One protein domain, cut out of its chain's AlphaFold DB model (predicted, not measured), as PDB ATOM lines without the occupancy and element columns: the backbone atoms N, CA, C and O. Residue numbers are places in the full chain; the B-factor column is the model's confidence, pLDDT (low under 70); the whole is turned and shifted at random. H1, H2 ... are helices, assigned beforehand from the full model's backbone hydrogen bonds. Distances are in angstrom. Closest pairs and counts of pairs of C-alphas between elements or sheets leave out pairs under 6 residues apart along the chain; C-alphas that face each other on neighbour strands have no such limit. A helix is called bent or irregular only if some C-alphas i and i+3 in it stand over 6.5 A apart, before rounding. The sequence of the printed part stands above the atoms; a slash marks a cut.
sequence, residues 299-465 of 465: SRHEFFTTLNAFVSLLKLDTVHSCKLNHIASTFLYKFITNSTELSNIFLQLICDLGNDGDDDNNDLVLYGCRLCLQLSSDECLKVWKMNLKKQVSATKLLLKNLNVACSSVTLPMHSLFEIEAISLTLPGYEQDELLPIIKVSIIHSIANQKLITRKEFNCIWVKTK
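AT A GLANCE: This is residues 299 to 465 of the 465 residues of an uncharacterized protein of Glossina fuscipes fuscipes (UniProt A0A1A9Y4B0). A compact body of helices has one long helix, H8, running out of it as an arm. The hairpin of H1 and H2 makes one end; it joins the hairpin of H3 and H4 in an up-and-down bundle, each helix running against the one before. H5 and H6 pack on H3, and the hairpin of H7 and H8 covers the far side, H7 on H5 and H8 on H6, while residues 450 to 465 stick out. The printed part has 167 residues with eight named helices, H1 to H8 in order, and no named strand: all helix. The whole is compact, with a radius of gyration of the C-alphas of 17.8 A and spans of 56 by 45 by 31 A.

HOW THE PARTS SIT: H1, residues 300 to 315, touches H2, residues 321 to 338, at a shallow tilt of 20 degrees, opposite ways; their closest C-alphas, of Phe 310 and Ala 328, are 6.1 A apart. H3, residues 342 to 355, and H4, residues 363 to 375, form the next hairpin at 27 degrees, a shallow tilt, with the C-alphas of Phe 346 and Cys 369 closest at 5.7 A. H2 and H4 touch, the same way at a shallow tilt of 24 degrees, closest at the C-alphas of Leu 332 and Gly 368, 6.5 A. H5, residues 377 to 390, touches residues 342 to 347 of H3, closest at the C-alphas of Ser 343 and Cys 380, 4.5 A. H4 and H5 only just touch, with 3 pairs of C-alphas within 8 A, and only at the corner. H6, residues 392 to 404, touches H3 with residues 392 to 395 alone, about perpendicular at 74 degrees; the C-alphas of Gly 354 and Ala 394 are closest, 4.5 A. H6 touches H4 too, at 79 degrees, closest at the C-alphas of Leu 366 and Leu 398, 6.4 A. H7, residues 413 to 423, touches H5, closest at the C-alphas of Lys 385 and Ile 419, 6.6 A. H8, residues 428 to 462, touches H7 with residues 430 to 446 alone, opposite ways at 5 degrees, closest at the C-alphas of Ser 423 and Gln 431, 6.2 A. H8 touches H6 with residues 430 to 444 alone, closest at the C-alphas of Lys 396 and Leu 434, 5.9 A. Every O i to N i+4 pair is within hydrogen-bond range in H1, H2, H3, H4, H6 and H7, against 8 of 10 in H5 and 29 of 31 in H8.

IN THESE COORDINATES: H1 begins at C-alpha 300, (-17.649, 50.955, 266.226), and is 22.7 A long; H2 is 25.7 A. H5 is irregular, with C-alphas 386 and 389 7.8 A apart. H8, 51.3 A long, is only just irregular, with C-alphas 433 and 436 6.6 A apart, and has a kink of 31 degrees near residue 435; it ends at C-alpha 462, (-48.014, 11.820, 270.965).

THE WHOLE: The two C-alphas farthest apart, of Leu 316 and Lys 465, are 58.9 A apart. The printed part has no cut, and no link is long. Mean pLDDT of the printed part is 79.8; residues 317 to 320, 356 to 361, 405 to 410 and 448 to 465 are under 70.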
ATOM      1  N   SER A 299     -16.931  52.222 270.902       86.25
ATOM      2  CA  SER A 299     -17.249  52.755 269.584       86.25
ATOM      3  C   SER A 299     -17.087  51.674 268.515       86.25
ATOM      4  O   SER A 299     -16.305  50.729 268.650       86.25
ATOM      5  N   ARG A 300     -17.790  51.843 267.389       86.06
ATOM      6  CA  ARG A 300     -17.649  50.955 266.226       86.06
ATOM      7  C   ARG A 300     -16.189  50.846 265.773       86.06
ATOM      8  O   ARG A 300     -15.734  49.759 265.441       86.06
ATOM      9  N   HIS A 301     -15.461  51.963 265.795       88.06
ATOM     10  CA  HIS A 301     -14.043  51.994 265.456       88.06
ATOM     11  C   HIS A 301     -13.223  51.118 266.410       88.06
ATOM     12  O   HIS A 301     -12.532  50.219 265.946       88.06
ATOM     13  N   GLU A 302     -13.349  51.319 267.729       88.50
ATOM     14  CA  GLU A 302     -12.645  50.498 268.727       88.50
ATOM     15  C   GLU A 302     -12.959  49.005 268.547       88.50
ATOM     16  O   GLU A 302     -12.056  48.173 268.580       88.50
ATOM     17  N   PHE A 303     -14.217  48.652 268.291       90.00
ATOM     18  CA  PHE A 303     -14.595  47.266 268.034       90.00
ATOM     19  C   PHE A 303     -13.863  46.650 266.839       90.00
ATOM     20  O   PHE A 303     -13.232  45.603 266.997       90.00
ATOM     21  N   PHE A 304     -13.916  47.292 265.668       90.62
ATOM     22  CA  PHE A 304     -13.261  46.758 264.471       90.62
ATOM     23  C   PHE A 304     -11.737  46.773 264.600       90.62
ATOM     24  O   PHE A 304     -11.090  45.847 264.124       90.62
ATOM     25  N   THR A 305     -11.149  47.737 265.317       90.12
ATOM     26  CA  THR A 305      -9.716  47.700 265.650       90.12
ATOM     27  C   THR A 305      -9.359  46.439 266.446       90.12
ATOM     28  O   THR A 305      -8.404  45.751 266.091       90.12
ATOM     29  N   THR A 306     -10.135  46.088 267.480       89.38
ATOM     30  CA  THR A 306      -9.906  44.847 268.246       89.38
ATOM     31  C   THR A 306     -10.137  43.601 267.400       89.38
ATOM     32  O   THR A 306      -9.349  42.660 267.462       89.38
ATOM     33  N   LEU A 307     -11.224  43.571 266.626       89.88
ATOM     34  CA  LEU A 307     -11.568  42.417 265.803       89.88
ATOM     35  C   LEU A 307     -10.482  42.143 264.761       89.88
ATOM     36  O   LEU A 307     -10.016  41.013 264.658       89.88
ATOM     37  N   ASN A 308     -10.037  43.177 264.048       88.62
ATOM     38  CA  ASN A 308      -9.000  43.053 263.028       88.62
ATOM     39  C   ASN A 308      -7.681  42.581 263.635       88.62
ATOM     40  O   ASN A 308      -7.018  41.730 263.054       88.62
ATOM     41  N   ALA A 309      -7.346  43.045 264.842       87.31
ATOM     42  CA  ALA A 309      -6.195  42.528 265.566       87.31
ATOM     43  C   ALA A 309      -6.317  41.022 265.849       87.31
ATOM     44  O   ALA A 309      -5.369  40.278 265.609       87.31
ATOM     45  N   PHE A 310      -7.482  40.544 266.302       87.38
ATOM     46  CA  PHE A 310      -7.709  39.109 266.486       87.38
ATOM     47  C   PHE A 310      -7.621  38.326 265.175       87.38
ATOM     48  O   PHE A 310      -7.001  37.266 265.163       87.38
ATOM     49  N   VAL A 311      -8.196  38.838 264.085       86.19
ATOM     50  CA  VAL A 311      -8.104  38.208 262.758       86.19
ATOM     51  C   VAL A 311      -6.641  38.078 262.332       86.19
ATOM     52  O   VAL A 311      -6.212  36.984 261.975       86.19
ATOM     53  N   SER A 312      -5.845  39.146 262.446       84.56
ATOM     54  CA  SER A 312      -4.412  39.105 262.135       84.56
ATOM     55  C   SER A 312      -3.658  38.087 262.994       84.56
ATOM     56  O   SER A 312      -2.861  37.316 262.471       84.56
ATOM     57  N   LEU A 313      -3.943  38.033 264.297       82.50
ATOM     58  CA  LEU A 313      -3.290  37.098 265.217       82.50
ATOM     59  C   LEU A 313      -3.693  35.635 264.985       82.50
ATOM     60  O   LEU A 313      -2.896  34.746 265.255       82.50
ATOM     61  N   LEU A 314      -4.913  35.372 264.510       82.38
ATOM     62  CA  LEU A 314      -5.380  34.021 264.183       82.38
ATOM     63  C   LEU A 314      -4.781  33.490 262.877       82.38
ATOM     64  O   LEU A 314      -4.646  32.277 262.732       82.38
ATOM     65  N   LYS A 315      -4.398  34.381 261.951       79.81
ATOM     66  CA  LYS A 315      -3.633  34.019 260.745       79.81
ATOM     67  C   LYS A 315      -2.202  33.594 261.080       79.81
ATOM     68  O   LYS A 315      -1.592  32.838 260.328       79.81
ATOM     69  N   LEU A 316      -1.662  34.072 262.200       73.06
ATOM     70  CA  LEU A 316      -0.381  33.618 262.719       73.06
ATOM     71  C   LEU A 316      -0.600  32.269 263.419       73.06
ATOM     72  O   LEU A 316      -1.361  32.179 264.385       73.06
ATOM     73  N   ASP A 317       0.059  31.212 262.936       63.72
ATOM     74  CA  ASP A 317       0.039  29.888 263.568       63.72
ATOM     75  C   ASP A 317       0.749  29.954 264.929       63.72
ATOM     76  O   ASP A 317       1.956  29.754 265.063       63.72
ATOM     77  N   THR A 318      -0.004  30.365 265.948       65.44
ATOM     78  CA  THR A 318       0.498  30.583 267.300       65.44
ATOM     79  C   THR A 318       0.176  29.390 268.191       65.44
ATOM     80  O   THR A 318      -0.897  28.792 268.116       65.44
ATOM     81  N   VAL A 319       1.066  29.113 269.150       64.06
ATOM     82  CA  VAL A 319       0.887  28.102 270.216       64.06
ATOM     83  C   VAL A 319      -0.440  28.283 270.981       64.06
ATOM     84  O   VAL A 319      -0.965  27.345 271.578       64.06
ATOM     85  N   HIS A 320      -1.012  29.488 270.941       67.75
ATOM     86  CA  HIS A 320      -2.239  29.862 271.632       67.75
ATOM     87  C   HIS A 320      -3.487  29.919 270.733       67.75
ATOM     88  O   HIS A 320      -4.524  30.393 271.199       67.75
ATOM     89  N   SER A 321      -3.429  29.436 269.489       73.88
ATOM     90  CA  SER A 321      -4.481  29.599 268.469       73.88
ATOM     91  C   SER A 321      -5.887  29.204 268.942       73.88
ATOM     92  O   SER A 321      -6.830  29.979 268.793       73.88
ATOM     93  N   CYS A 322      -6.045  28.054 269.607       78.31
ATOM     94  CA  CYS A 322      -7.345  27.612 270.131       78.31
ATOM     95  C   CYS A 322      -7.896  28.560 271.212       78.31
ATOM     96  O   CYS A 322      -9.067  28.948 271.182       78.31
ATOM     97  N   LYS A 323      -7.037  28.983 272.150       82.50
ATOM     98  CA  LYS A 323      -7.415  29.908 273.225       82.50
ATOM     99  C   LYS A 323      -7.754  31.290 272.668       82.50
ATOM    100  O   LYS A 323      -8.747  31.889 273.070       82.50
ATOM    101  N   LEU A 324      -6.951  31.770 271.726       84.75
ATOM    102  CA  LEU A 324      -7.165  33.031 271.032       84.75
ATOM    103  C   LEU A 324      -8.484  33.022 270.251       84.75
ATOM    104  O   LEU A 324      -9.246  33.978 270.353       84.75
ATOM    105  N   ASN A 325      -8.797  31.931 269.547       85.31
ATOM    106  CA  ASN A 325     -10.051  31.786 268.806       85.31
ATOM    107  C   ASN A 325     -11.260  31.841 269.752       85.31
ATOM    108  O   ASN A 325     -12.216  32.578 269.508       85.31
ATOM    109  N   HIS A 326     -11.186  31.149 270.894       87.00
ATOM    110  CA  HIS A 326     -12.232  31.219 271.913       87.00
ATOM    111  C   HIS A 326     -12.429  32.644 272.460       87.00
ATOM    112  O   HIS A 326     -13.565  33.115 272.560       87.00
ATOM    113  N   ILE A 327     -11.340  33.351 272.778       89.06
ATOM    114  CA  ILE A 327     -11.373  34.744 273.249       89.06
ATOM    115  C   ILE A 327     -11.998  35.655 272.188       89.06
ATOM    116  O   ILE A 327     -12.932  36.396 272.492       89.06
ATOM    117  N   ALA A 328     -11.527  35.568 270.945       90.00
ATOM    118  CA  ALA A 328     -11.994  36.394 269.838       90.00
ATOM    119  C   ALA A 328     -13.483  36.163 269.540       90.00
ATOM    120  O   ALA A 328     -14.250  37.117 269.411       90.00
ATOM    121  N   SER A 329     -13.916  34.900 269.521       89.38
ATOM    122  CA  SER A 329     -15.322  34.526 269.338       89.38
ATOM    123  C   SER A 329     -16.202  35.041 270.482       89.38
ATOM    124  O   SER A 329     -17.286  35.570 270.241       89.38
ATOM    125  N   THR A 330     -15.728  34.948 271.728       89.44
ATOM    126  CA  THR A 330     -16.463  35.444 272.905       89.44
ATOM    127  C   THR A 330     -16.584  36.968 272.890       89.44
ATOM    128  O   THR A 330     -17.659  37.501 273.164       89.44
ATOM    129  N   PHE A 331     -15.509  37.676 272.529       90.44
ATOM    130  CA  PHE A 331     -15.520  39.126 272.336       90.44
ATOM    131  C   PHE A 331     -16.540  39.540 271.271       90.44
ATOM    132  O   PHE A 331     -17.382  40.403 271.526       90.44
ATOM    133  N   LEU A 332     -16.509  38.879 270.110       90.25
ATOM    134  CA  LEU A 332     -17.419  39.155 269.005       90.25
ATOM    135  C   LEU A 332     -18.882  38.934 269.407       90.25
ATOM    136  O   LEU A 332     -19.724  39.802 269.183       90.25
ATOM    137  N   TYR A 333     -19.170  37.812 270.071       88.69
ATOM    138  CA  TYR A 333     -20.497  37.512 270.600       88.69
ATOM    139  C   TYR A 333     -20.981  38.583 271.585       88.69
ATOM    140  O   TYR A 333     -22.083  39.111 271.419       88.69
ATOM    141  N   LYS A 334     -20.161  38.948 272.583       86.06
ATOM    142  CA  LYS A 334     -20.519  39.976 273.572       86.06
ATOM    143  C   LYS A 334     -20.748  41.347 272.938       86.06
ATOM    144  O   LYS A 334     -21.674  42.039 273.348       86.06
ATOM    145  N   PHE A 335     -19.954  41.743 271.947       87.75
ATOM    146  CA  PHE A 335     -20.156  43.031 271.285       87.75
ATOM    147  C   PHE A 335     -21.441  43.060 270.458       87.75
ATOM    148  O   PHE A 335     -22.253  43.968 270.621       87.75
ATOM    149  N   ILE A 336     -21.660  42.049 269.614       88.25
ATOM    150  CA  ILE A 336     -22.846  41.983 268.753       88.25
ATOM    151  C   ILE A 336     -24.116  41.937 269.613       88.25
ATOM    152  O   ILE A 336     -25.026  42.726 269.393       88.25
ATOM    153  N   THR A 337     -24.169  41.084 270.637       86.62
ATOM    154  CA  THR A 337     -25.364  40.954 271.499       86.62
ATOM    155  C   THR A 337     -25.730  42.218 272.276       86.62
ATOM    156  O   THR A 337     -26.900  42.393 272.606       86.62
ATOM    157  N   ASN A 338     -24.770  43.106 272.543       84.06
ATOM    158  CA  ASN A 338     -25.015  44.378 273.227       84.06
ATOM    159  C   ASN A 338     -25.182  45.567 272.267       84.06
ATOM    160  O   ASN A 338     -25.429  46.685 272.720       84.06
ATOM    161  N   SER A 339     -25.039  45.365 270.953       84.75
ATOM    162  CA  SER A 339     -25.119  46.453 269.982       84.75
ATOM    163  C   SER A 339     -26.540  46.694 269.483       84.75
ATOM    164  O   SER A 339     -27.284  45.767 269.177       84.75
ATOM    165  N   THR A 340     -26.890  47.968 269.308       84.38
ATOM    166  CA  THR A 340     -28.148  48.396 268.680       84.38
ATOM    167  C   THR A 340     -28.026  48.611 267.168       84.38
ATOM    168  O   THR A 340     -29.034  48.776 266.492       84.38
ATOM    169  N   GLU A 341     -26.810  48.623 266.611       86.38
ATOM    170  CA  GLU A 341     -26.539  48.966 265.204       86.38
ATOM    171  C   GLU A 341     -26.069  47.752 264.387       86.38
ATOM    172  O   GLU A 341     -25.118  47.821 263.601       86.38
ATOM    173  N   LEU A 342     -26.744  46.618 264.572       89.12
ATOM    174  CA  LEU A 342     -26.368  45.325 263.993       89.12
ATOM    175  C   LEU A 342     -26.251  45.334 262.465       89.12
ATOM    176  O   LEU A 342     -25.356  44.695 261.917       89.12
ATOM    177  N   SER A 343     -27.099  46.086 261.764       91.56
ATOM    178  CA  SER A 343     -27.049  46.193 260.300       91.56
ATOM    179  C   SER A 343     -25.785  46.902 259.797       91.56
ATOM    180  O   SER A 343     -25.210  46.483 258.792       91.56
ATOM    181  N   ASN A 344     -25.303  47.917 260.521       91.88
ATOM    182  CA  ASN A 344     -24.052  48.612 260.208       91.88
ATOM    183  C   ASN A 344     -22.834  47.728 260.498       91.88
ATOM    184  O   ASN A 344     -21.882  47.721 259.722       91.88
ATOM    185  N   ILE A 345     -22.870  46.977 261.604       92.19
ATOM    186  CA  ILE A 345     -21.815  46.015 261.952       92.19
ATOM    187  C   ILE A 345     -21.751  44.914 260.897       92.19
ATOM    188  O   ILE A 345     -20.679  44.644 260.367       92.19
ATOM    189  N   PHE A 346     -22.898  44.334 260.539       94.06
ATOM    190  CA  PHE A 346     -22.998  43.334 259.482       94.06
ATOM    191  C   PHE A 346     -22.432  43.847 258.154       94.06
ATOM    192  O   PHE A 346     -21.655  43.146 257.513       94.06
ATOM    193  N   LEU A 347     -22.783  45.076 257.753       92.88
ATOM    194  CA  LEU A 347     -22.278  45.668 256.515       92.88
ATOM    195  C   LEU A 347     -20.756  45.806 256.514       92.88
ATOM    196  O   LEU A 347     -20.118  45.548 255.502       92.88
ATOM    197  N   GLN A 348     -20.167  46.223 257.631       92.12
ATOM    198  CA  GLN A 348     -18.717  46.334 257.710       92.12
ATOM    199  C   GLN A 348     -18.055  44.946 257.690       92.12
ATOM    200  O   GLN A 348     -17.134  44.744 256.910       92.12
ATOM    201  N   LEU A 349     -18.587  43.966 258.434       92.12
ATOM    202  CA  LEU A 349     -18.075  42.589 258.437       92.12
ATOM    203  C   LEU A 349     -18.116  41.942 257.046       92.12
ATOM    204  O   LEU A 349     -17.155  41.295 256.641       92.12
ATOM    205  N   ILE A 350     -19.211  42.114 256.296       90.38
ATOM    206  CA  ILE A 350     -19.315  41.549 254.945       90.38
ATOM    207  C   ILE A 350     -18.388  42.263 253.955       90.38
ATOM    208  O   ILE A 350     -17.868  41.621 253.049       90.38
ATOM    209  N   CYS A 351     -18.143  43.565 254.135       89.19
ATOM    210  CA  CYS A 351     -17.145  44.293 253.353       89.19
ATOM    211  C   CYS A 351     -15.724  43.799 253.649       89.19
ATOM    212  O   CYS A 351     -14.956  43.584 252.714       89.19
ATOM    213  N   ASP A 352     -15.385  43.589 254.922       87.06
ATOM    214  CA  ASP A 352     -14.068  43.091 255.332       87.06
ATOM    215  C   ASP A 352     -13.822  41.678 254.777       87.06
ATOM    216  O   ASP A 352     -12.741  41.392 254.270       87.06
ATOM    217  N   LEU A 353     -14.865  40.840 254.749       85.69
ATOM    218  CA  LEU A 353     -14.830  39.509 254.139       85.69
ATOM    219  C   LEU A 353     -14.519  39.541 252.634       85.69
ATOM    220  O   LEU A 353     -13.888  38.627 252.115       85.69
ATOM    221  N   GLY A 354     -14.985  40.571 251.924       76.38
ATOM    222  CA  GLY A 354     -14.766  40.720 250.485       76.38
ATOM    223  C   GLY A 354     -13.360  41.197 250.118       76.38
ATOM    224  O   GLY A 354     -12.911  40.942 249.000       76.38
ATOM    225  N   ASN A 355     -12.667  41.868 251.044       74.44
ATOM    226  CA  ASN A 355     -11.351  42.466 250.808       74.44
ATOM    227  C   ASN A 355     -10.190  41.466 250.937       74.44
ATOM    228  O   ASN A 355      -9.134  41.701 250.355       74.44
ATOM    229  N   ASP A 356     -10.373  40.364 251.668       63.47
ATOM    230  CA  ASP A 356      -9.301  39.411 252.002       63.47
ATOM    231  C   ASP A 356      -9.054  38.322 250.928       63.47
ATOM    232  O   ASP A 356      -8.224  37.436 251.118       63.47
ATOM    233  N   GLY A 357      -9.721  38.396 249.769       57.38
ATOM    234  CA  GLY A 357      -9.639  37.367 248.720       57.38
ATOM    235  C   GLY A 357     -10.320  36.047 249.116       57.38
ATOM    236  O   GLY A 357     -10.946  35.958 250.167       57.38
ATOM    237  N   ASP A 358     -10.217  35.011 248.272       54.34
ATOM    238  CA  ASP A 358     -10.758  33.651 248.509       54.34
ATOM    239  C   ASP A 358     -10.016  32.893 249.645       54.34
ATOM    240  O   ASP A 358      -9.855  31.673 249.597       54.34
ATOM    241  N   ASP A 359      -9.513  33.597 250.663       56.94
ATOM    242  CA  ASP A 359      -8.891  32.975 251.827       56.94
ATOM    243  C   ASP A 359      -9.991  32.326 252.683       56.94
ATOM    244  O   ASP A 359     -10.795  32.998 253.344       56.94
ATOM    245  N   ASP A 360     -10.045  30.992 252.643       55.31
ATOM    246  CA  ASP A 360     -11.013  30.155 253.362       55.31
ATOM    247  C   ASP A 360     -10.931  30.338 254.896       55.31
ATOM    248  O   ASP A 360     -11.812  29.887 255.625       55.31
ATOM    249  N   ASN A 361      -9.913  31.038 255.407       62.31
ATOM    250  CA  ASN A 361      -9.598  31.144 256.832       62.31
ATOM    251  C   ASN A 361     -10.253  32.343 257.557       62.31
ATOM    252  O   ASN A 361      -9.713  32.881 258.526       62.31
ATOM    253  N   ASN A 362     -11.442  32.764 257.114       78.25
ATOM    254  CA  ASN A 362     -12.197  33.900 257.672       78.25
ATOM    255  C   ASN A 362     -13.316  33.490 258.653       78.25
ATOM    256  O   ASN A 362     -14.335  34.177 258.797       78.25
ATOM    257  N   ASP A 363     -13.131  32.376 259.363       83.81
ATOM    258  CA  ASP A 363     -14.141  31.764 260.238       83.81
ATOM    259  C   ASP A 363     -14.718  32.714 261.298       83.81
ATOM    260  O   ASP A 363     -15.920  32.667 261.586       83.81
ATOM    261  N   LEU A 364     -13.887  33.602 261.855       86.81
ATOM    262  CA  LEU A 364     -14.306  34.570 262.871       86.81
ATOM    263  C   LEU A 364     -15.235  35.650 262.291       86.81
ATOM    264  O   LEU A 364     -16.272  35.953 262.882       86.81
ATOM    265  N   VAL A 365     -14.902  36.207 261.122       90.31
ATOM    266  CA  VAL A 365     -15.736  37.218 260.447       90.31
ATOM    267  C   VAL A 365     -17.049  36.588 259.987       90.31
ATOM    268  O   VAL A 365     -18.124  37.137 260.233       90.31
ATOM    269  N   LEU A 366     -16.982  35.380 259.419       89.06
ATOM    270  CA  LEU A 366     -18.156  34.581 259.073       89.06
ATOM    271  C   LEU A 366     -19.050  34.333 260.295       89.06
ATOM    272  O   LEU A 366     -20.269  34.480 260.201       89.06
ATOM    273  N   TYR A 367     -18.466  33.996 261.450       87.69
ATOM    274  CA  TYR A 367     -19.208  33.840 262.702       87.69
ATOM    275  C   TYR A 367     -19.939  35.128 263.103       87.69
ATOM    276  O   TYR A 367     -21.130  35.069 263.415       87.69
ATOM    277  N   GLY A 368     -19.288  36.287 262.999       89.62
ATOM    278  CA  GLY A 368     -19.917  37.590 263.237       89.62
ATOM    279  C   GLY A 368     -21.093  37.879 262.301       89.62
ATOM    280  O   GLY A 368     -22.163  38.280 262.761       89.62
ATOM    281  N   CYS A 369     -20.933  37.615 261.000       90.94
ATOM    282  CA  CYS A 369     -22.006  37.763 260.013       90.94
ATOM    283  C   CYS A 369     -23.217  36.883 260.354       90.94
ATOM    284  O   CYS A 369     -24.353  37.366 260.336       90.94
ATOM    285  N   ARG A 370     -22.986  35.612 260.724       88.25
ATOM    286  CA  ARG A 370     -24.053  34.692 261.160       88.25
ATOM    287  C   ARG A 370     -24.773  35.215 262.401       88.25
ATOM    288  O   ARG A 370     -26.000  35.228 262.423       88.25
ATOM    289  N   LEU A 371     -24.032  35.679 263.408       88.06
ATOM    290  CA  LEU A 371     -24.615  36.230 264.633       88.06
ATOM    291  C   LEU A 371     -25.499  37.452 264.361       88.06
ATOM    292  O   LEU A 371     -26.601  37.536 264.901       88.06
ATOM    293  N   CYS A 372     -25.057  38.374 263.501       90.69
ATOM    294  CA  CYS A 372     -25.856  39.549 263.143       90.69
ATOM    295  C   CYS A 372     -27.172  39.147 262.456       90.69
ATOM    296  O   CYS A 372     -28.235  39.637 262.831       90.69
ATOM    297  N   LEU A 373     -27.113  38.210 261.501       88.56
ATOM    298  CA  LEU A 373     -28.301  37.683 260.821       88.56
ATOM    299  C   LEU A 373     -29.249  36.949 261.779       88.56
ATOM    300  O   LEU A 373     -30.459  37.000 261.586       88.56
ATOM    301  N   GLN A 374     -28.719  36.288 262.811       85.75
ATOM    302  CA  GLN A 374     -29.530  35.606 263.818       85.75
ATOM    303  C   GLN A 374     -30.292  36.581 264.724       85.75
ATOM    304  O   GLN A 374     -31.424  36.300 265.108       85.75
ATOM    305  N   LEU A 375     -29.663  37.699 265.097       83.88
ATOM    306  CA  LEU A 375     -30.207  38.646 266.075       83.88
ATOM    307  C   LEU A 375     -31.061  39.751 265.439       83.88
ATOM    308  O   LEU A 375     -31.955  40.277 266.094       83.88
ATOM    309  N   SER A 376     -30.798  40.108 264.179       82.94
ATOM    310  CA  SER A 376     -31.500  41.180 263.464       82.94
ATOM    311  C   SER A 376     -31.641  40.854 261.973       82.94
ATOM    312  O   SER A 376     -31.179  41.610 261.110       82.94
ATOM    313  N   SER A 377     -32.288  39.722 261.669       77.12
ATOM    314  CA  SER A 377     -32.428  39.188 260.309       77.12
ATOM    315  C   SER A 377     -32.889  40.236 259.302       77.12
ATOM    316  O   SER A 377     -32.242  40.407 258.277       77.12
ATOM    317  N   ASP A 378     -33.954  40.979 259.596       85.06
ATOM    318  CA  ASP A 378     -34.636  41.793 258.584       85.06
ATOM    319  C   ASP A 378     -33.797  43.001 258.142       85.06
ATOM    320  O   ASP A 378     -33.600  43.225 256.942       85.06
ATOM    321  N   GLU A 379     -33.223  43.740 259.095       88.19
ATOM    322  CA  GLU A 379     -32.364  44.896 258.806       88.19
ATOM    323  C   GLU A 379     -31.022  44.476 258.191       88.19
ATOM    324  O   GLU A 379     -30.557  45.090 257.225       88.19
ATOM    325  N   CYS A 380     -30.408  43.397 258.692       89.56
ATOM    326  CA  CYS A 380     -29.171  42.865 258.120       89.56
ATOM    327  C   CYS A 380     -29.396  42.348 256.692       89.56
ATOM    328  O   CYS A 380     -28.604  42.655 255.803       89.56
ATOM    329  N   LEU A 381     -30.503  41.641 256.430       88.75
ATOM    330  CA  LEU A 381     -30.864  41.155 255.094       88.75
ATOM    331  C   LEU A 381     -31.137  42.299 254.123       88.75
ATOM    332  O   LEU A 381     -30.737  42.229 252.962       88.75
ATOM    333  N   LYS A 382     -31.798  43.368 254.572       90.69
ATOM    334  CA  LYS A 382     -32.022  44.558 253.746       90.69
ATOM    335  C   LYS A 382     -30.698  45.180 253.304       90.69
ATOM    336  O   LYS A 382     -30.502  45.409 252.111       90.69
ATOM    337  N   VAL A 383     -29.780  45.399 254.243       92.81
ATOM    338  CA  VAL A 383     -28.464  45.981 253.950       92.81
ATOM    339  C   VAL A 383     -27.597  45.039 253.110       92.81
ATOM    340  O   VAL A 383     -26.912  45.508 252.196       92.81
ATOM    341  N   TRP A 384     -27.687  43.724 253.334       92.50
ATOM    342  CA  TRP A 384     -27.037  42.717 252.494       92.50
ATOM    343  C   TRP A 384     -27.510  42.818 251.041       92.50
ATOM    344  O   TRP A 384     -26.695  43.012 250.141       92.50
ATOM    345  N   LYS A 385     -28.829  42.777 250.808       89.94
ATOM    346  CA  LYS A 385     -29.430  42.859 249.467       89.94
ATOM    347  C   LYS A 385     -29.020  44.132 248.726       89.94
ATOM    348  O   LYS A 385     -28.676  44.074 247.549       89.94
ATOM    349  N   MET A 386     -29.000  45.273 249.417       90.75
ATOM    350  CA  MET A 386     -28.598  46.555 248.827       90.75
ATOM    351  C   MET A 386     -27.130  46.589 248.375       90.75
ATOM    352  O   MET A 386     -26.795  47.342 247.462       90.75
ATOM    353  N   ASN A 387     -26.261  45.782 248.991       90.31
ATOM    354  CA  ASN A 387     -24.820  45.778 248.725       90.31
ATOM    355  C   ASN A 387     -24.320  44.515 248.011       90.31
ATOM    356  O   ASN A 387     -23.139  44.451 247.677       90.31
ATOM    357  N   LEU A 388     -25.196  43.549 247.710       88.94
ATOM    358  CA  LEU A 388     -24.828  42.253 247.129       88.94
ATOM    359  C   LEU A 388     -23.976  42.395 245.866       88.94
ATOM    360  O   LEU A 388     -22.938  41.754 245.757       88.94
ATOM    361  N   LYS A 389     -24.360  43.296 244.952       87.06
ATOM    362  CA  LYS A 389     -23.630  43.534 243.692       87.06
ATOM    363  C   LYS A 389     -22.187  44.000 243.891       87.06
ATOM    364  O   LYS A 389     -21.371  43.830 243.001       87.06
ATOM    365  N   LYS A 390     -21.885  44.628 245.032       87.69
ATOM    366  CA  LYS A 390     -20.531  45.079 245.383       87.69
ATOM    367  C   LYS A 390     -19.760  44.035 246.190       87.69
ATOM    368  O   LYS A 390     -18.554  44.167 246.324       87.69
ATOM    369  N   GLN A 391     -20.453  43.045 246.751       86.88
ATOM    370  CA  GLN A 391     -19.935  42.089 247.731       86.88
ATOM    371  C   GLN A 391     -20.206  40.644 247.290       86.88
ATOM    372  O   GLN A 391     -20.669  39.813 248.073       86.88
ATOM    373  N   VAL A 392     -19.969  40.343 246.011       87.00
ATOM    374  CA  VAL A 392     -20.293  39.042 245.402       87.00
ATOM    375  C   VAL A 392     -19.432  37.920 245.992       87.00
ATOM    376  O   VAL A 392     -19.980  36.903 246.423       87.00
ATOM    377  N   SER A 393     -18.116  38.127 246.102       86.25
ATOM    378  CA  SER A 393     -17.173  37.181 246.726       86.25
ATOM    379  C   SER A 393     -17.527  36.902 248.192       86.25
ATOM    380  O   SER A 393     -17.688  35.749 248.593       86.25
ATOM    381  N   ALA A 394     -17.772  37.953 248.976       88.31
ATOM    382  CA  ALA A 394     -18.201  37.832 250.367       88.31
ATOM    383  C   ALA A 394     -19.545  37.092 250.505       88.31
ATOM    384  O   ALA A 394     -19.714  36.248 251.385       88.31
ATOM    385  N   THR A 395     -20.500  37.362 249.606       88.75
ATOM    386  CA  THR A 395     -21.810  36.686 249.574       88.75
ATOM    387  C   THR A 395     -21.648  35.195 249.264       88.75
ATOM    388  O   THR A 395     -22.266  34.365 249.932       88.75
ATOM    389  N   LYS A 396     -20.780  34.837 248.308       87.69
ATOM    390  CA  LYS A 396     -20.425  33.447 247.977       87.69
ATOM    391  C   LYS A 396     -19.893  32.712 249.211       87.69
ATOM    392  O   LYS A 396     -20.392  31.632 249.532       87.69
ATOM    393  N   LEU A 397     -18.930  33.303 249.920       87.62
ATOM    394  CA  LEU A 397     -18.321  32.710 251.114       87.62
ATOM    395  C   LEU A 397     -19.342  32.546 252.254       87.62
ATOM    396  O   LEU A 397     -19.454  31.471 252.845       87.62
ATOM    397  N   LEU A 398     -20.147  33.583 252.514       88.25
ATOM    398  CA  LEU A 398     -21.172  33.563 253.557       88.25
ATOM    399  C   LEU A 398     -22.248  32.503 253.288       88.25
ATOM    400  O   LEU A 398     -22.592  31.745 254.191       88.25
ATOM    401  N   LEU A 399     -22.750  32.398 252.053       86.88
ATOM    402  CA  LEU A 399     -23.756  31.392 251.695       86.88
ATOM    403  C   LEU A 399     -23.198  29.965 251.754       86.88
ATOM    404  O   LEU A 399     -23.869  29.077 252.279       86.88
ATOM    405  N   LYS A 400     -21.964  29.733 251.280       86.25
ATOM    406  CA  LYS A 400     -21.287  28.434 251.453       86.25
ATOM    407  C   LYS A 400     -21.210  28.057 252.928       86.25
ATOM    408  O   LYS A 400     -21.569  26.942 253.297       86.25
ATOM    409  N   ASN A 401     -20.790  28.995 253.770       84.69
ATOM    410  CA  ASN A 401     -20.656  28.763 255.197       84.69
ATOM    411  C   ASN A 401     -22.012  28.488 255.882       84.69
ATOM    412  O   ASN A 401     -22.104  27.567 256.690       84.69
ATOM    413  N   LEU A 402     -23.075  29.211 255.509       81.94
ATOM    414  CA  LEU A 402     -24.439  28.954 255.989       81.94
ATOM    415  C   LEU A 402     -24.968  27.573 255.567       81.94
ATOM    416  O   LEU A 402     -25.716  26.965 256.329       81.94
ATOM    417  N   ASN A 403     -24.563  27.074 254.392       77.88
ATOM    418  CA  ASN A 403     -24.969  25.766 253.866       77.88
ATOM    419  C   ASN A 403     -24.209  24.586 254.497       77.88
ATOM    420  O   ASN A 403     -24.770  23.497 254.617       77.88
ATOM    421  N   VAL A 404     -22.929  24.774 254.840       70.75
ATOM    422  CA  VAL A 404     -22.067  23.732 255.438       70.75
ATOM    423  C   VAL A 404     -22.293  23.630 256.943       70.75
ATOM    424  O   VAL A 404     -22.299  22.533 257.505       70.75
ATOM    425  N   ALA A 405     -22.502  24.761 257.612       54.56
ATOM    426  CA  ALA A 405     -22.886  24.749 259.005       54.56
ATOM    427  C   ALA A 405     -24.330  24.248 259.113       54.56
ATOM    428  O   ALA A 405     -25.225  24.765 258.450       54.56
ATOM    429  N   CYS A 406     -24.587  23.308 260.026       49.91
ATOM    430  CA  CYS A 406     -25.912  23.093 260.616       49.91
ATOM    431  C   CYS A 406     -26.277  24.351 261.436       49.91
ATOM    432  O   CYS A 406     -26.335  24.333 262.664       49.91
ATOM    433  N   SER A 407     -26.331  25.495 260.756       52.59
ATOM    434  CA  SER A 407     -26.391  26.813 261.346       52.59
ATOM    435  C   SER A 407     -27.795  27.010 261.899       52.59
ATOM    436  O   SER A 407     -28.794  26.702 261.254       52.59
ATOM    437  N   SER A 408     -27.884  27.542 263.116       55.41
ATOM    438  CA  SER A 408     -29.144  27.985 263.727       55.41
ATOM    439  C   SER A 408     -29.856  29.067 262.904       55.41
ATOM    440  O   SER A 408     -31.009  29.389 263.179       55.41
ATOM    441  N   VAL A 409     -29.174  29.640 261.908       63.56
ATOM    442  CA  VAL A 409     -29.655  30.731 261.068       63.56
ATOM    443  C   VAL A 409     -30.286  30.154 259.808       63.56
ATOM    444  O   VAL A 409     -29.608  29.826 258.840       63.56
ATOM    445  N   THR A 410     -31.613  30.061 259.810       69.81
ATOM    446  CA  THR A 410     -32.379  29.750 258.600       69.81
ATOM    447  C   THR A 410     -32.819  31.051 257.945       69.81
ATOM    448  O   THR A 410     -33.597  31.817 258.509       69.81
ATOM    449  N   LEU A 411     -32.295  31.324 256.748       77.25
ATOM    450  CA  LEU A 411     -32.721  32.490 255.984       77.25
ATOM    451  C   LEU A 411     -34.177  32.309 255.518       77.25
ATOM    452  O   LEU A 411     -34.525  31.228 255.022       77.25
ATOM    453  N   PRO A 412     -35.028  33.348 255.630       80.12
ATOM    454  CA  PRO A 412     -36.382  33.297 255.099       80.12
ATOM    455  C   PRO A 412     -36.368  32.981 253.602       80.12
ATOM    456  O   PRO A 412     -35.620  33.586 252.834       80.12
ATOM    457  N   MET A 413     -37.239  32.065 253.174       80.19
ATOM    458  CA  MET A 413     -37.349  31.651 251.767       80.19
ATOM    459  C   MET A 413     -37.548  32.839 250.817       80.19
ATOM    460  O   MET A 413     -36.909  32.904 249.774       80.19
ATOM    461  N   HIS A 414     -38.379  33.813 251.203       82.88
ATOM    462  CA  HIS A 414     -38.577  35.040 250.427       82.88
ATOM    463  C   HIS A 414     -37.258  35.786 250.178       82.88
ATOM    464  O   HIS A 414     -36.986  36.209 249.060       82.88
ATOM    465  N   SER A 415     -36.406  35.901 251.198       83.12
ATOM    466  CA  SER A 415     -35.119  36.585 251.084       83.12
ATOM    467  C   SER A 415     -34.137  35.839 250.185       83.12
ATOM    468  O   SER A 415     -33.390  36.481 249.456       83.12
ATOM    469  N   LEU A 416     -34.158  34.501 250.187       83.44
ATOM    470  CA  LEU A 416     -33.345  33.699 249.267       83.44
ATOM    471  C   LEU A 416     -33.763  33.905 247.804       83.44
ATOM    472  O   LEU A 416     -32.892  34.041 246.949       83.44
ATOM    473  N   PHE A 417     -35.065  34.003 247.520       84.19
ATOM    474  CA  PHE A 417     -35.551  34.315 246.170       84.19
ATOM    475  C   PHE A 417     -35.215  35.745 245.734       84.19
ATOM    476  O   PHE A 417     -34.882  35.970 244.574       84.19
ATOM    477  N   GLU A 418     -35.256  36.720 246.644       85.19
ATOM    478  CA  GLU A 418     -34.796  38.080 246.339       85.19
ATOM    479  C   GLU A 418     -33.293  38.114 246.040       85.19
ATOM    480  O   GLU A 418     -32.867  38.792 245.107       85.19
ATOM    481  N   ILE A 419     -32.490  37.374 246.808       86.44
ATOM    482  CA  ILE A 419     -31.053  37.214 246.561       86.44
ATOM    483  C   ILE A 419     -30.828  36.580 245.181       86.44
ATOM    484  O   ILE A 419     -30.064  37.132 244.395       86.44
ATOM    485  N   GLU A 420     -31.547  35.503 244.844       87.06
ATOM    486  CA  GLU A 420     -31.509  34.871 243.515       87.06
ATOM    487  C   GLU A 420     -31.850  35.868 242.396       87.06
ATOM    488  O   GLU A 420     -31.110  35.982 241.417       87.06
ATOM    489  N   ALA A 421     -32.921  36.648 242.565       87.25
ATOM    490  CA  ALA A 421     -33.346  37.653 241.595       87.25
ATOM    491  C   ALA A 421     -32.286  38.745 241.376       87.25
ATOM    492  O   ALA A 421     -32.058  39.161 240.239       87.25
ATOM    493  N   ILE A 422     -31.607  39.199 242.435       86.69
ATOM    494  CA  ILE A 422     -30.504  40.163 242.315       86.69
ATOM    495  C   ILE A 422     -29.306  39.507 241.615       86.69
ATOM    496  O   ILE A 422     -28.709  40.132 240.733       86.69
ATOM    497  N   SER A 423     -28.970  38.261 241.959       86.50
ATOM    498  CA  SER A 423     -27.856  37.515 241.363       86.50
ATOM    499  C   SER A 423     -28.022  37.300 239.860       86.50
ATOM    500  O   SER A 423     -27.043  37.417 239.134       86.50
ATOM    501  N   LEU A 424     -29.248  37.112 239.361       88.69
ATOM    502  CA  LEU A 424     -29.545  37.035 237.920       88.69
ATOM    503  C   LEU A 424     -29.234  38.328 237.141       88.69
ATOM    504  O   LEU A 424     -29.245  38.327 235.913       88.69
ATOM    505  N   THR A 425     -28.959  39.440 237.831       89.12
ATOM    506  CA  THR A 425     -28.566  40.716 237.204       89.12
ATOM    507  C   THR A 425     -27.052  40.956 237.182       89.12
ATOM    508  O   THR A 425     -26.620  42.021 236.741       89.12
ATOM    509  N   LEU A 426     -26.249  40.009 237.685       89.00
ATOM    510  CA  LEU A 426     -24.782  40.078 237.697       89.00
ATOM    511  C   LEU A 426     -24.181  39.678 236.332       89.00
ATOM    512  O   LEU A 426     -24.886  39.111 235.501       89.00
ATOM    513  N   PRO A 427     -22.894  39.948 236.056       88.00
ATOM    514  CA  PRO A 427     -22.193  39.386 234.903       88.00
ATOM    515  C   PRO A 427     -22.213  37.850 234.900       88.00
ATOM    516  O   PRO A 427     -22.189  37.228 235.960       88.00
ATOM    517  N   GLY A 428     -22.198  37.231 233.713       84.69
ATOM    518  CA  GLY A 428     -22.353  35.774 233.557       84.69
ATOM    519  C   GLY A 428     -21.395  34.931 234.411       84.69
ATOM    520  O   GLY A 428     -21.830  33.971 235.031       84.69
ATOM    521  N   TYR A 429     -20.130  35.344 234.547       85.75
ATOM    522  CA  TYR A 429     -19.160  34.614 235.373       85.75
ATOM    523  C   TYR A 429     -19.540  34.590 236.868       85.75
ATOM    524  O   TYR A 429     -19.378  33.571 237.529       85.75
ATOM    525  N   GLU A 430     -20.093  35.681 237.409       85.12
ATOM    526  CA  GLU A 430     -20.542  35.748 238.810       85.12
ATOM    527  C   GLU A 430     -21.834  34.964 239.021       85.12
ATOM    528  O   GLU A 430     -22.038  34.363 240.078       85.12
ATOM    529  N   GLN A 431     -22.707  34.953 238.009       85.56
ATOM    530  CA  GLN A 431     -23.919  34.141 238.015       85.56
ATOM    531  C   GLN A 431     -23.580  32.655 238.125       85.56
ATOM    532  O   GLN A 431     -24.132  31.970 238.990       85.56
ATOM    533  N   ASP A 432     -22.653  32.185 237.286       84.88
ATOM    534  CA  ASP A 432     -22.247  30.781 237.211       84.88
ATOM    535  C   ASP A 432     -21.667  30.275 238.539       84.88
ATOM    536  O   ASP A 432     -21.885  29.124 238.916       84.88
ATOM    537  N   GLU A 433     -20.991  31.140 239.299       84.75
ATOM    538  CA  GLU A 433     -20.462  30.786 240.616       84.75
ATOM    539  C   GLU A 433     -21.496  30.870 241.746       84.75
ATOM    540  O   GLU A 433     -21.488  30.037 242.659       84.75
ATOM    541  N   LEU A 434     -22.368  31.881 241.729       86.38
ATOM    542  CA  LEU A 434     -23.220  32.217 242.871       86.38
ATOM    543  C   LEU A 434     -24.576  31.492 242.849       86.38
ATOM    544  O   LEU A 434     -25.044  31.029 243.894       86.38
ATOM    545  N   LEU A 435     -25.205  31.343 241.676       87.50
ATOM    546  CA  LEU A 435     -26.518  30.696 241.532       87.50
ATOM    547  C   LEU A 435     -26.555  29.251 242.054       87.50
ATOM    548  O   LEU A 435     -27.525  28.909 242.737       87.50
ATOM    549  N   PRO A 436     -25.549  28.388 241.797       88.19
ATOM    550  CA  PRO A 436     -25.555  27.030 242.337       88.19
ATOM    551  C   PRO A 436     -25.608  27.015 243.867       88.19
ATOM    552  O   PRO A 436     -26.342  26.224 244.455       88.19
ATOM    553  N   ILE A 437     -24.880  27.929 244.516       86.31
ATOM    554  CA  ILE A 437     -24.809  28.028 245.979       86.31
ATOM    555  C   ILE A 437     -26.153  28.496 246.547       86.31
ATOM    556  O   ILE A 437     -26.638  27.913 247.518       86.31
ATOM    557  N   ILE A 438     -26.787  29.490 245.914       85.19
ATOM    558  CA  ILE A 438     -28.121  29.972 246.304       85.19
ATOM    559  C   ILE A 438     -29.158  28.852 246.172       85.19
ATOM    560  O   ILE A 438     -29.950  28.634 247.088       85.19
ATOM    561  N   LYS A 439     -29.129  28.088 245.072       85.88
ATOM    562  CA  LYS A 439     -30.039  26.950 244.871       85.88
ATOM    563  C   LYS A 439     -29.878  25.892 245.961       85.88
ATOM    564  O   LYS A 439     -30.882  25.377 246.454       85.88
ATOM    565  N   VAL A 440     -28.646  25.606 246.388       85.25
ATOM    566  CA  VAL A 440     -28.388  24.726 247.540       85.25
ATOM    567  C   VAL A 440     -29.009  25.300 248.818       85.25
ATOM    568  O   VAL A 440     -29.692  24.563 249.530       85.25
ATOM    569  N   SER A 441     -28.861  26.603 249.082       82.19
ATOM    570  CA  SER A 441     -29.479  27.264 250.244       82.19
ATOM    571  C   SER A 441     -31.010  27.179 250.228       82.19
ATOM    572  O   SER A 441     -31.625  26.897 251.257       82.19
ATOM    573  N   ILE A 442     -31.636  27.363 249.060       82.62
ATOM    574  CA  ILE A 442     -33.089  27.227 248.873       82.62
ATOM    575  C   ILE A 442     -33.535  25.793 249.178       82.62
ATOM    576  O   ILE A 442     -34.466  25.585 249.956       82.62
ATOM    577  N   ILE A 443     -32.849  24.790 248.619       81.75
ATOM    578  CA  ILE A 443     -33.151  23.373 248.871       81.75
ATOM    579  C   ILE A 443     -33.020  23.049 250.364       81.75
ATOM    580  O   ILE A 443     -33.898  22.389 250.928       81.75
ATOM    581  N   HIS A 444     -31.962  23.536 251.013       77.12
ATOM    582  CA  HIS A 444     -31.731  23.327 252.439       77.12
ATOM    583  C   HIS A 444     -32.847  23.949 253.297       77.12
ATOM    584  O   HIS A 444     -33.368  23.303 254.208       77.12
ATOM    585  N   SER A 445     -33.289  25.167 252.963       75.75
ATOM    586  CA  SER A 445     -34.399  25.841 253.650       75.75
ATOM    587  C   SER A 445     -35.728  25.083 253.488       75.75
ATOM    588  O   SER A 445     -36.424  24.827 254.476       75.75
ATOM    589  N   ILE A 446     -36.038  24.595 252.277       76.88
ATOM    590  CA  ILE A 446     -37.218  23.749 252.014       76.88
ATOM    591  C   ILE A 446     -37.162  22.445 252.825       76.88
ATOM    592  O   ILE A 446     -38.171  22.015 253.394       76.88
ATOM    593  N   ALA A 447     -35.997  21.793 252.880       73.81
ATOM    594  CA  ALA A 447     -35.815  20.557 253.637       73.81
ATOM    595  C   ALA A 447     -36.039  20.777 255.143       73.81
ATOM    596  O   ALA A 447     -36.750  19.990 255.776       73.81
ATOM    597  N   ASN A 448     -35.522  21.875 255.701       69.94
ATOM    598  CA  ASN A 448     -35.712  22.232 257.108       69.94
ATOM    599  C   ASN A 448     -37.179  22.540 257.444       69.94
ATOM    600  O   ASN A 448     -37.692  22.022 258.438       69.94
ATOM    601  N   GLN A 449     -37.903  23.275 256.593       67.88
ATOM    602  CA  GLN A 449     -39.345  23.510 256.780       67.88
ATOM    603  C   GLN A 449     -40.159  22.203 256.775       67.88
ATOM    604  O   GLN A 449     -41.065  22.017 257.595       67.88
ATOM    605  N   LYS A 450     -39.815  21.250 255.896       63.62
ATOM    606  CA  LYS A 450     -40.455  19.919 255.843       63.62
ATOM    607  C   LYS A 450     -40.139  19.041 257.062       63.62
ATOM    608  O   LYS A 450     -40.957  18.206 257.452       63.62
ATOM    609  N   LEU A 451     -38.966  19.203 257.675       60.84
ATOM    610  CA  LEU A 451     -38.591  18.506 258.911       60.84
ATOM    611  C   LEU A 451     -39.308  19.077 260.143       60.84
ATOM    612  O   LEU A 451     -39.749  18.300 260.991       60.84
ATOM    613  N   ILE A 452     -39.461  20.404 260.227       59.00
ATOM    614  CA  ILE A 452     -40.217  21.082 261.295       59.00
ATOM    615  C   ILE A 452     -41.680  20.637 261.264       59.00
ATOM    616  O   ILE A 452     -42.180  20.113 262.257       59.00
ATOM    617  N   THR A 453     -42.325  20.713 260.097       59.47
ATOM    618  CA  THR A 453     -43.723  20.277 259.922       59.47
ATOM    619  C   THR A 453     -43.930  18.799 260.271       59.47
ATOM    620  O   THR A 453     -44.926  18.454 260.901       59.47
ATOM    621  N   ARG A 454     -42.974  17.906 259.967       54.31
ATOM    622  CA  ARG A 454     -43.024  16.497 260.414       54.31
ATOM    623  C   ARG A 454     -42.876  16.323 261.930       54.31
ATOM    624  O   ARG A 454     -43.549  15.467 262.502       54.31
ATOM    625  N   LYS A 455     -42.002  17.091 262.593       54.25
ATOM    626  CA  LYS A 455     -41.839  17.039 264.058       54.25
ATOM    627  C   LYS A 455     -43.074  17.573 264.785       54.25
ATOM    628  O   LYS A 455     -43.516  16.941 265.738       54.25
ATOM    629  N   GLU A 456     -43.661  18.666 264.305       48.38
ATOM    630  CA  GLU A 456     -44.911  19.218 264.844       48.38
ATOM    631  C   GLU A 456     -46.073  18.228 264.697       48.38
ATOM    632  O   GLU A 456     -46.784  17.973 265.669       48.38
ATOM    633  N   PHE A 457     -46.197  17.567 263.540       46.03
ATOM    634  CA  PHE A 457     -47.180  16.496 263.340       46.03
ATOM    635  C   PHE A 457     -46.993  15.321 264.315       46.03
ATOM    636  O   PHE A 457     -47.972  14.826 264.873       46.03
ATOM    637  N   ASN A 458     -45.753  14.895 264.576       48.09
ATOM    638  CA  ASN A 458     -45.476  13.809 265.523       48.09
ATOM    639  C   ASN A 458     -45.728  14.216 266.988       48.09
ATOM    640  O   ASN A 458     -46.210  13.398 267.769       48.09
ATOM    641  N   CYS A 459     -45.462  15.467 267.376       45.22
ATOM    642  CA  CYS A 459     -45.772  15.966 268.721       45.22
ATOM    643  C   CYS A 459     -47.281  16.090 268.976       45.22
ATOM    644  O   CYS A 459     -47.727  15.854 270.101       45.22
ATOM    645  N   ILE A 460     -48.068  16.414 267.947       47.16
ATOM    646  CA  ILE A 460     -49.535  16.409 268.025       47.16
ATOM    647  C   ILE A 460     -50.045  14.972 268.213       47.16
ATOM    648  O   ILE A 460     -50.892  14.742 269.069       47.16
ATOM    649  N   TRP A 461     -49.455  13.995 267.517       40.03
ATOM    650  CA  TRP A 461     -49.836  12.582 267.629       40.03
ATOM    651  C   TRP A 461     -49.477  11.916 268.966       40.03
ATOM    652  O   TRP A 461     -50.191  11.015 269.403       40.03
ATOM    653  N   VAL A 462     -48.405  12.350 269.641       45.94
ATOM    654  CA  VAL A 462     -48.014  11.820 270.965       45.94
ATOM    655  C   VAL A 462     -48.876  12.392 272.100       45.94
ATOM    656  O   VAL A 462     -49.020  11.744 273.130       45.94
ATOM    657  N   LYS A 463     -49.507  13.560 271.919       42.22
ATOM    658  CA  LYS A 463     -50.466  14.122 272.894       42.22
ATOM    659  C   LYS A 463     -51.899  13.597 272.745       42.22
ATOM    660  O   LYS A 463     -52.744  13.930 273.569       42.22
ATOM    661  N   THR A 464     -52.176  12.788 271.726       43.34
ATOM    662  CA  THR A 464     -53.494  12.182 271.463       43.34
ATOM    663  C   THR A 464     -53.520  10.662 271.666       43.34
ATOM    664  O   THR A 464     -54.344   9.980 271.058       43.34
ATOM    665  N   LYS A 465     -52.640  10.115 272.512       38.16
ATOM    666  CA  LYS A 465     -52.744   8.735 273.003       38.16
ATOM    667  C   LYS A 465     -52.799   8.681 274.516       38.16
ATOM    668  O   LYS A 465     -51.965   9.367 275.144       38.16
TER     669      LYS A 465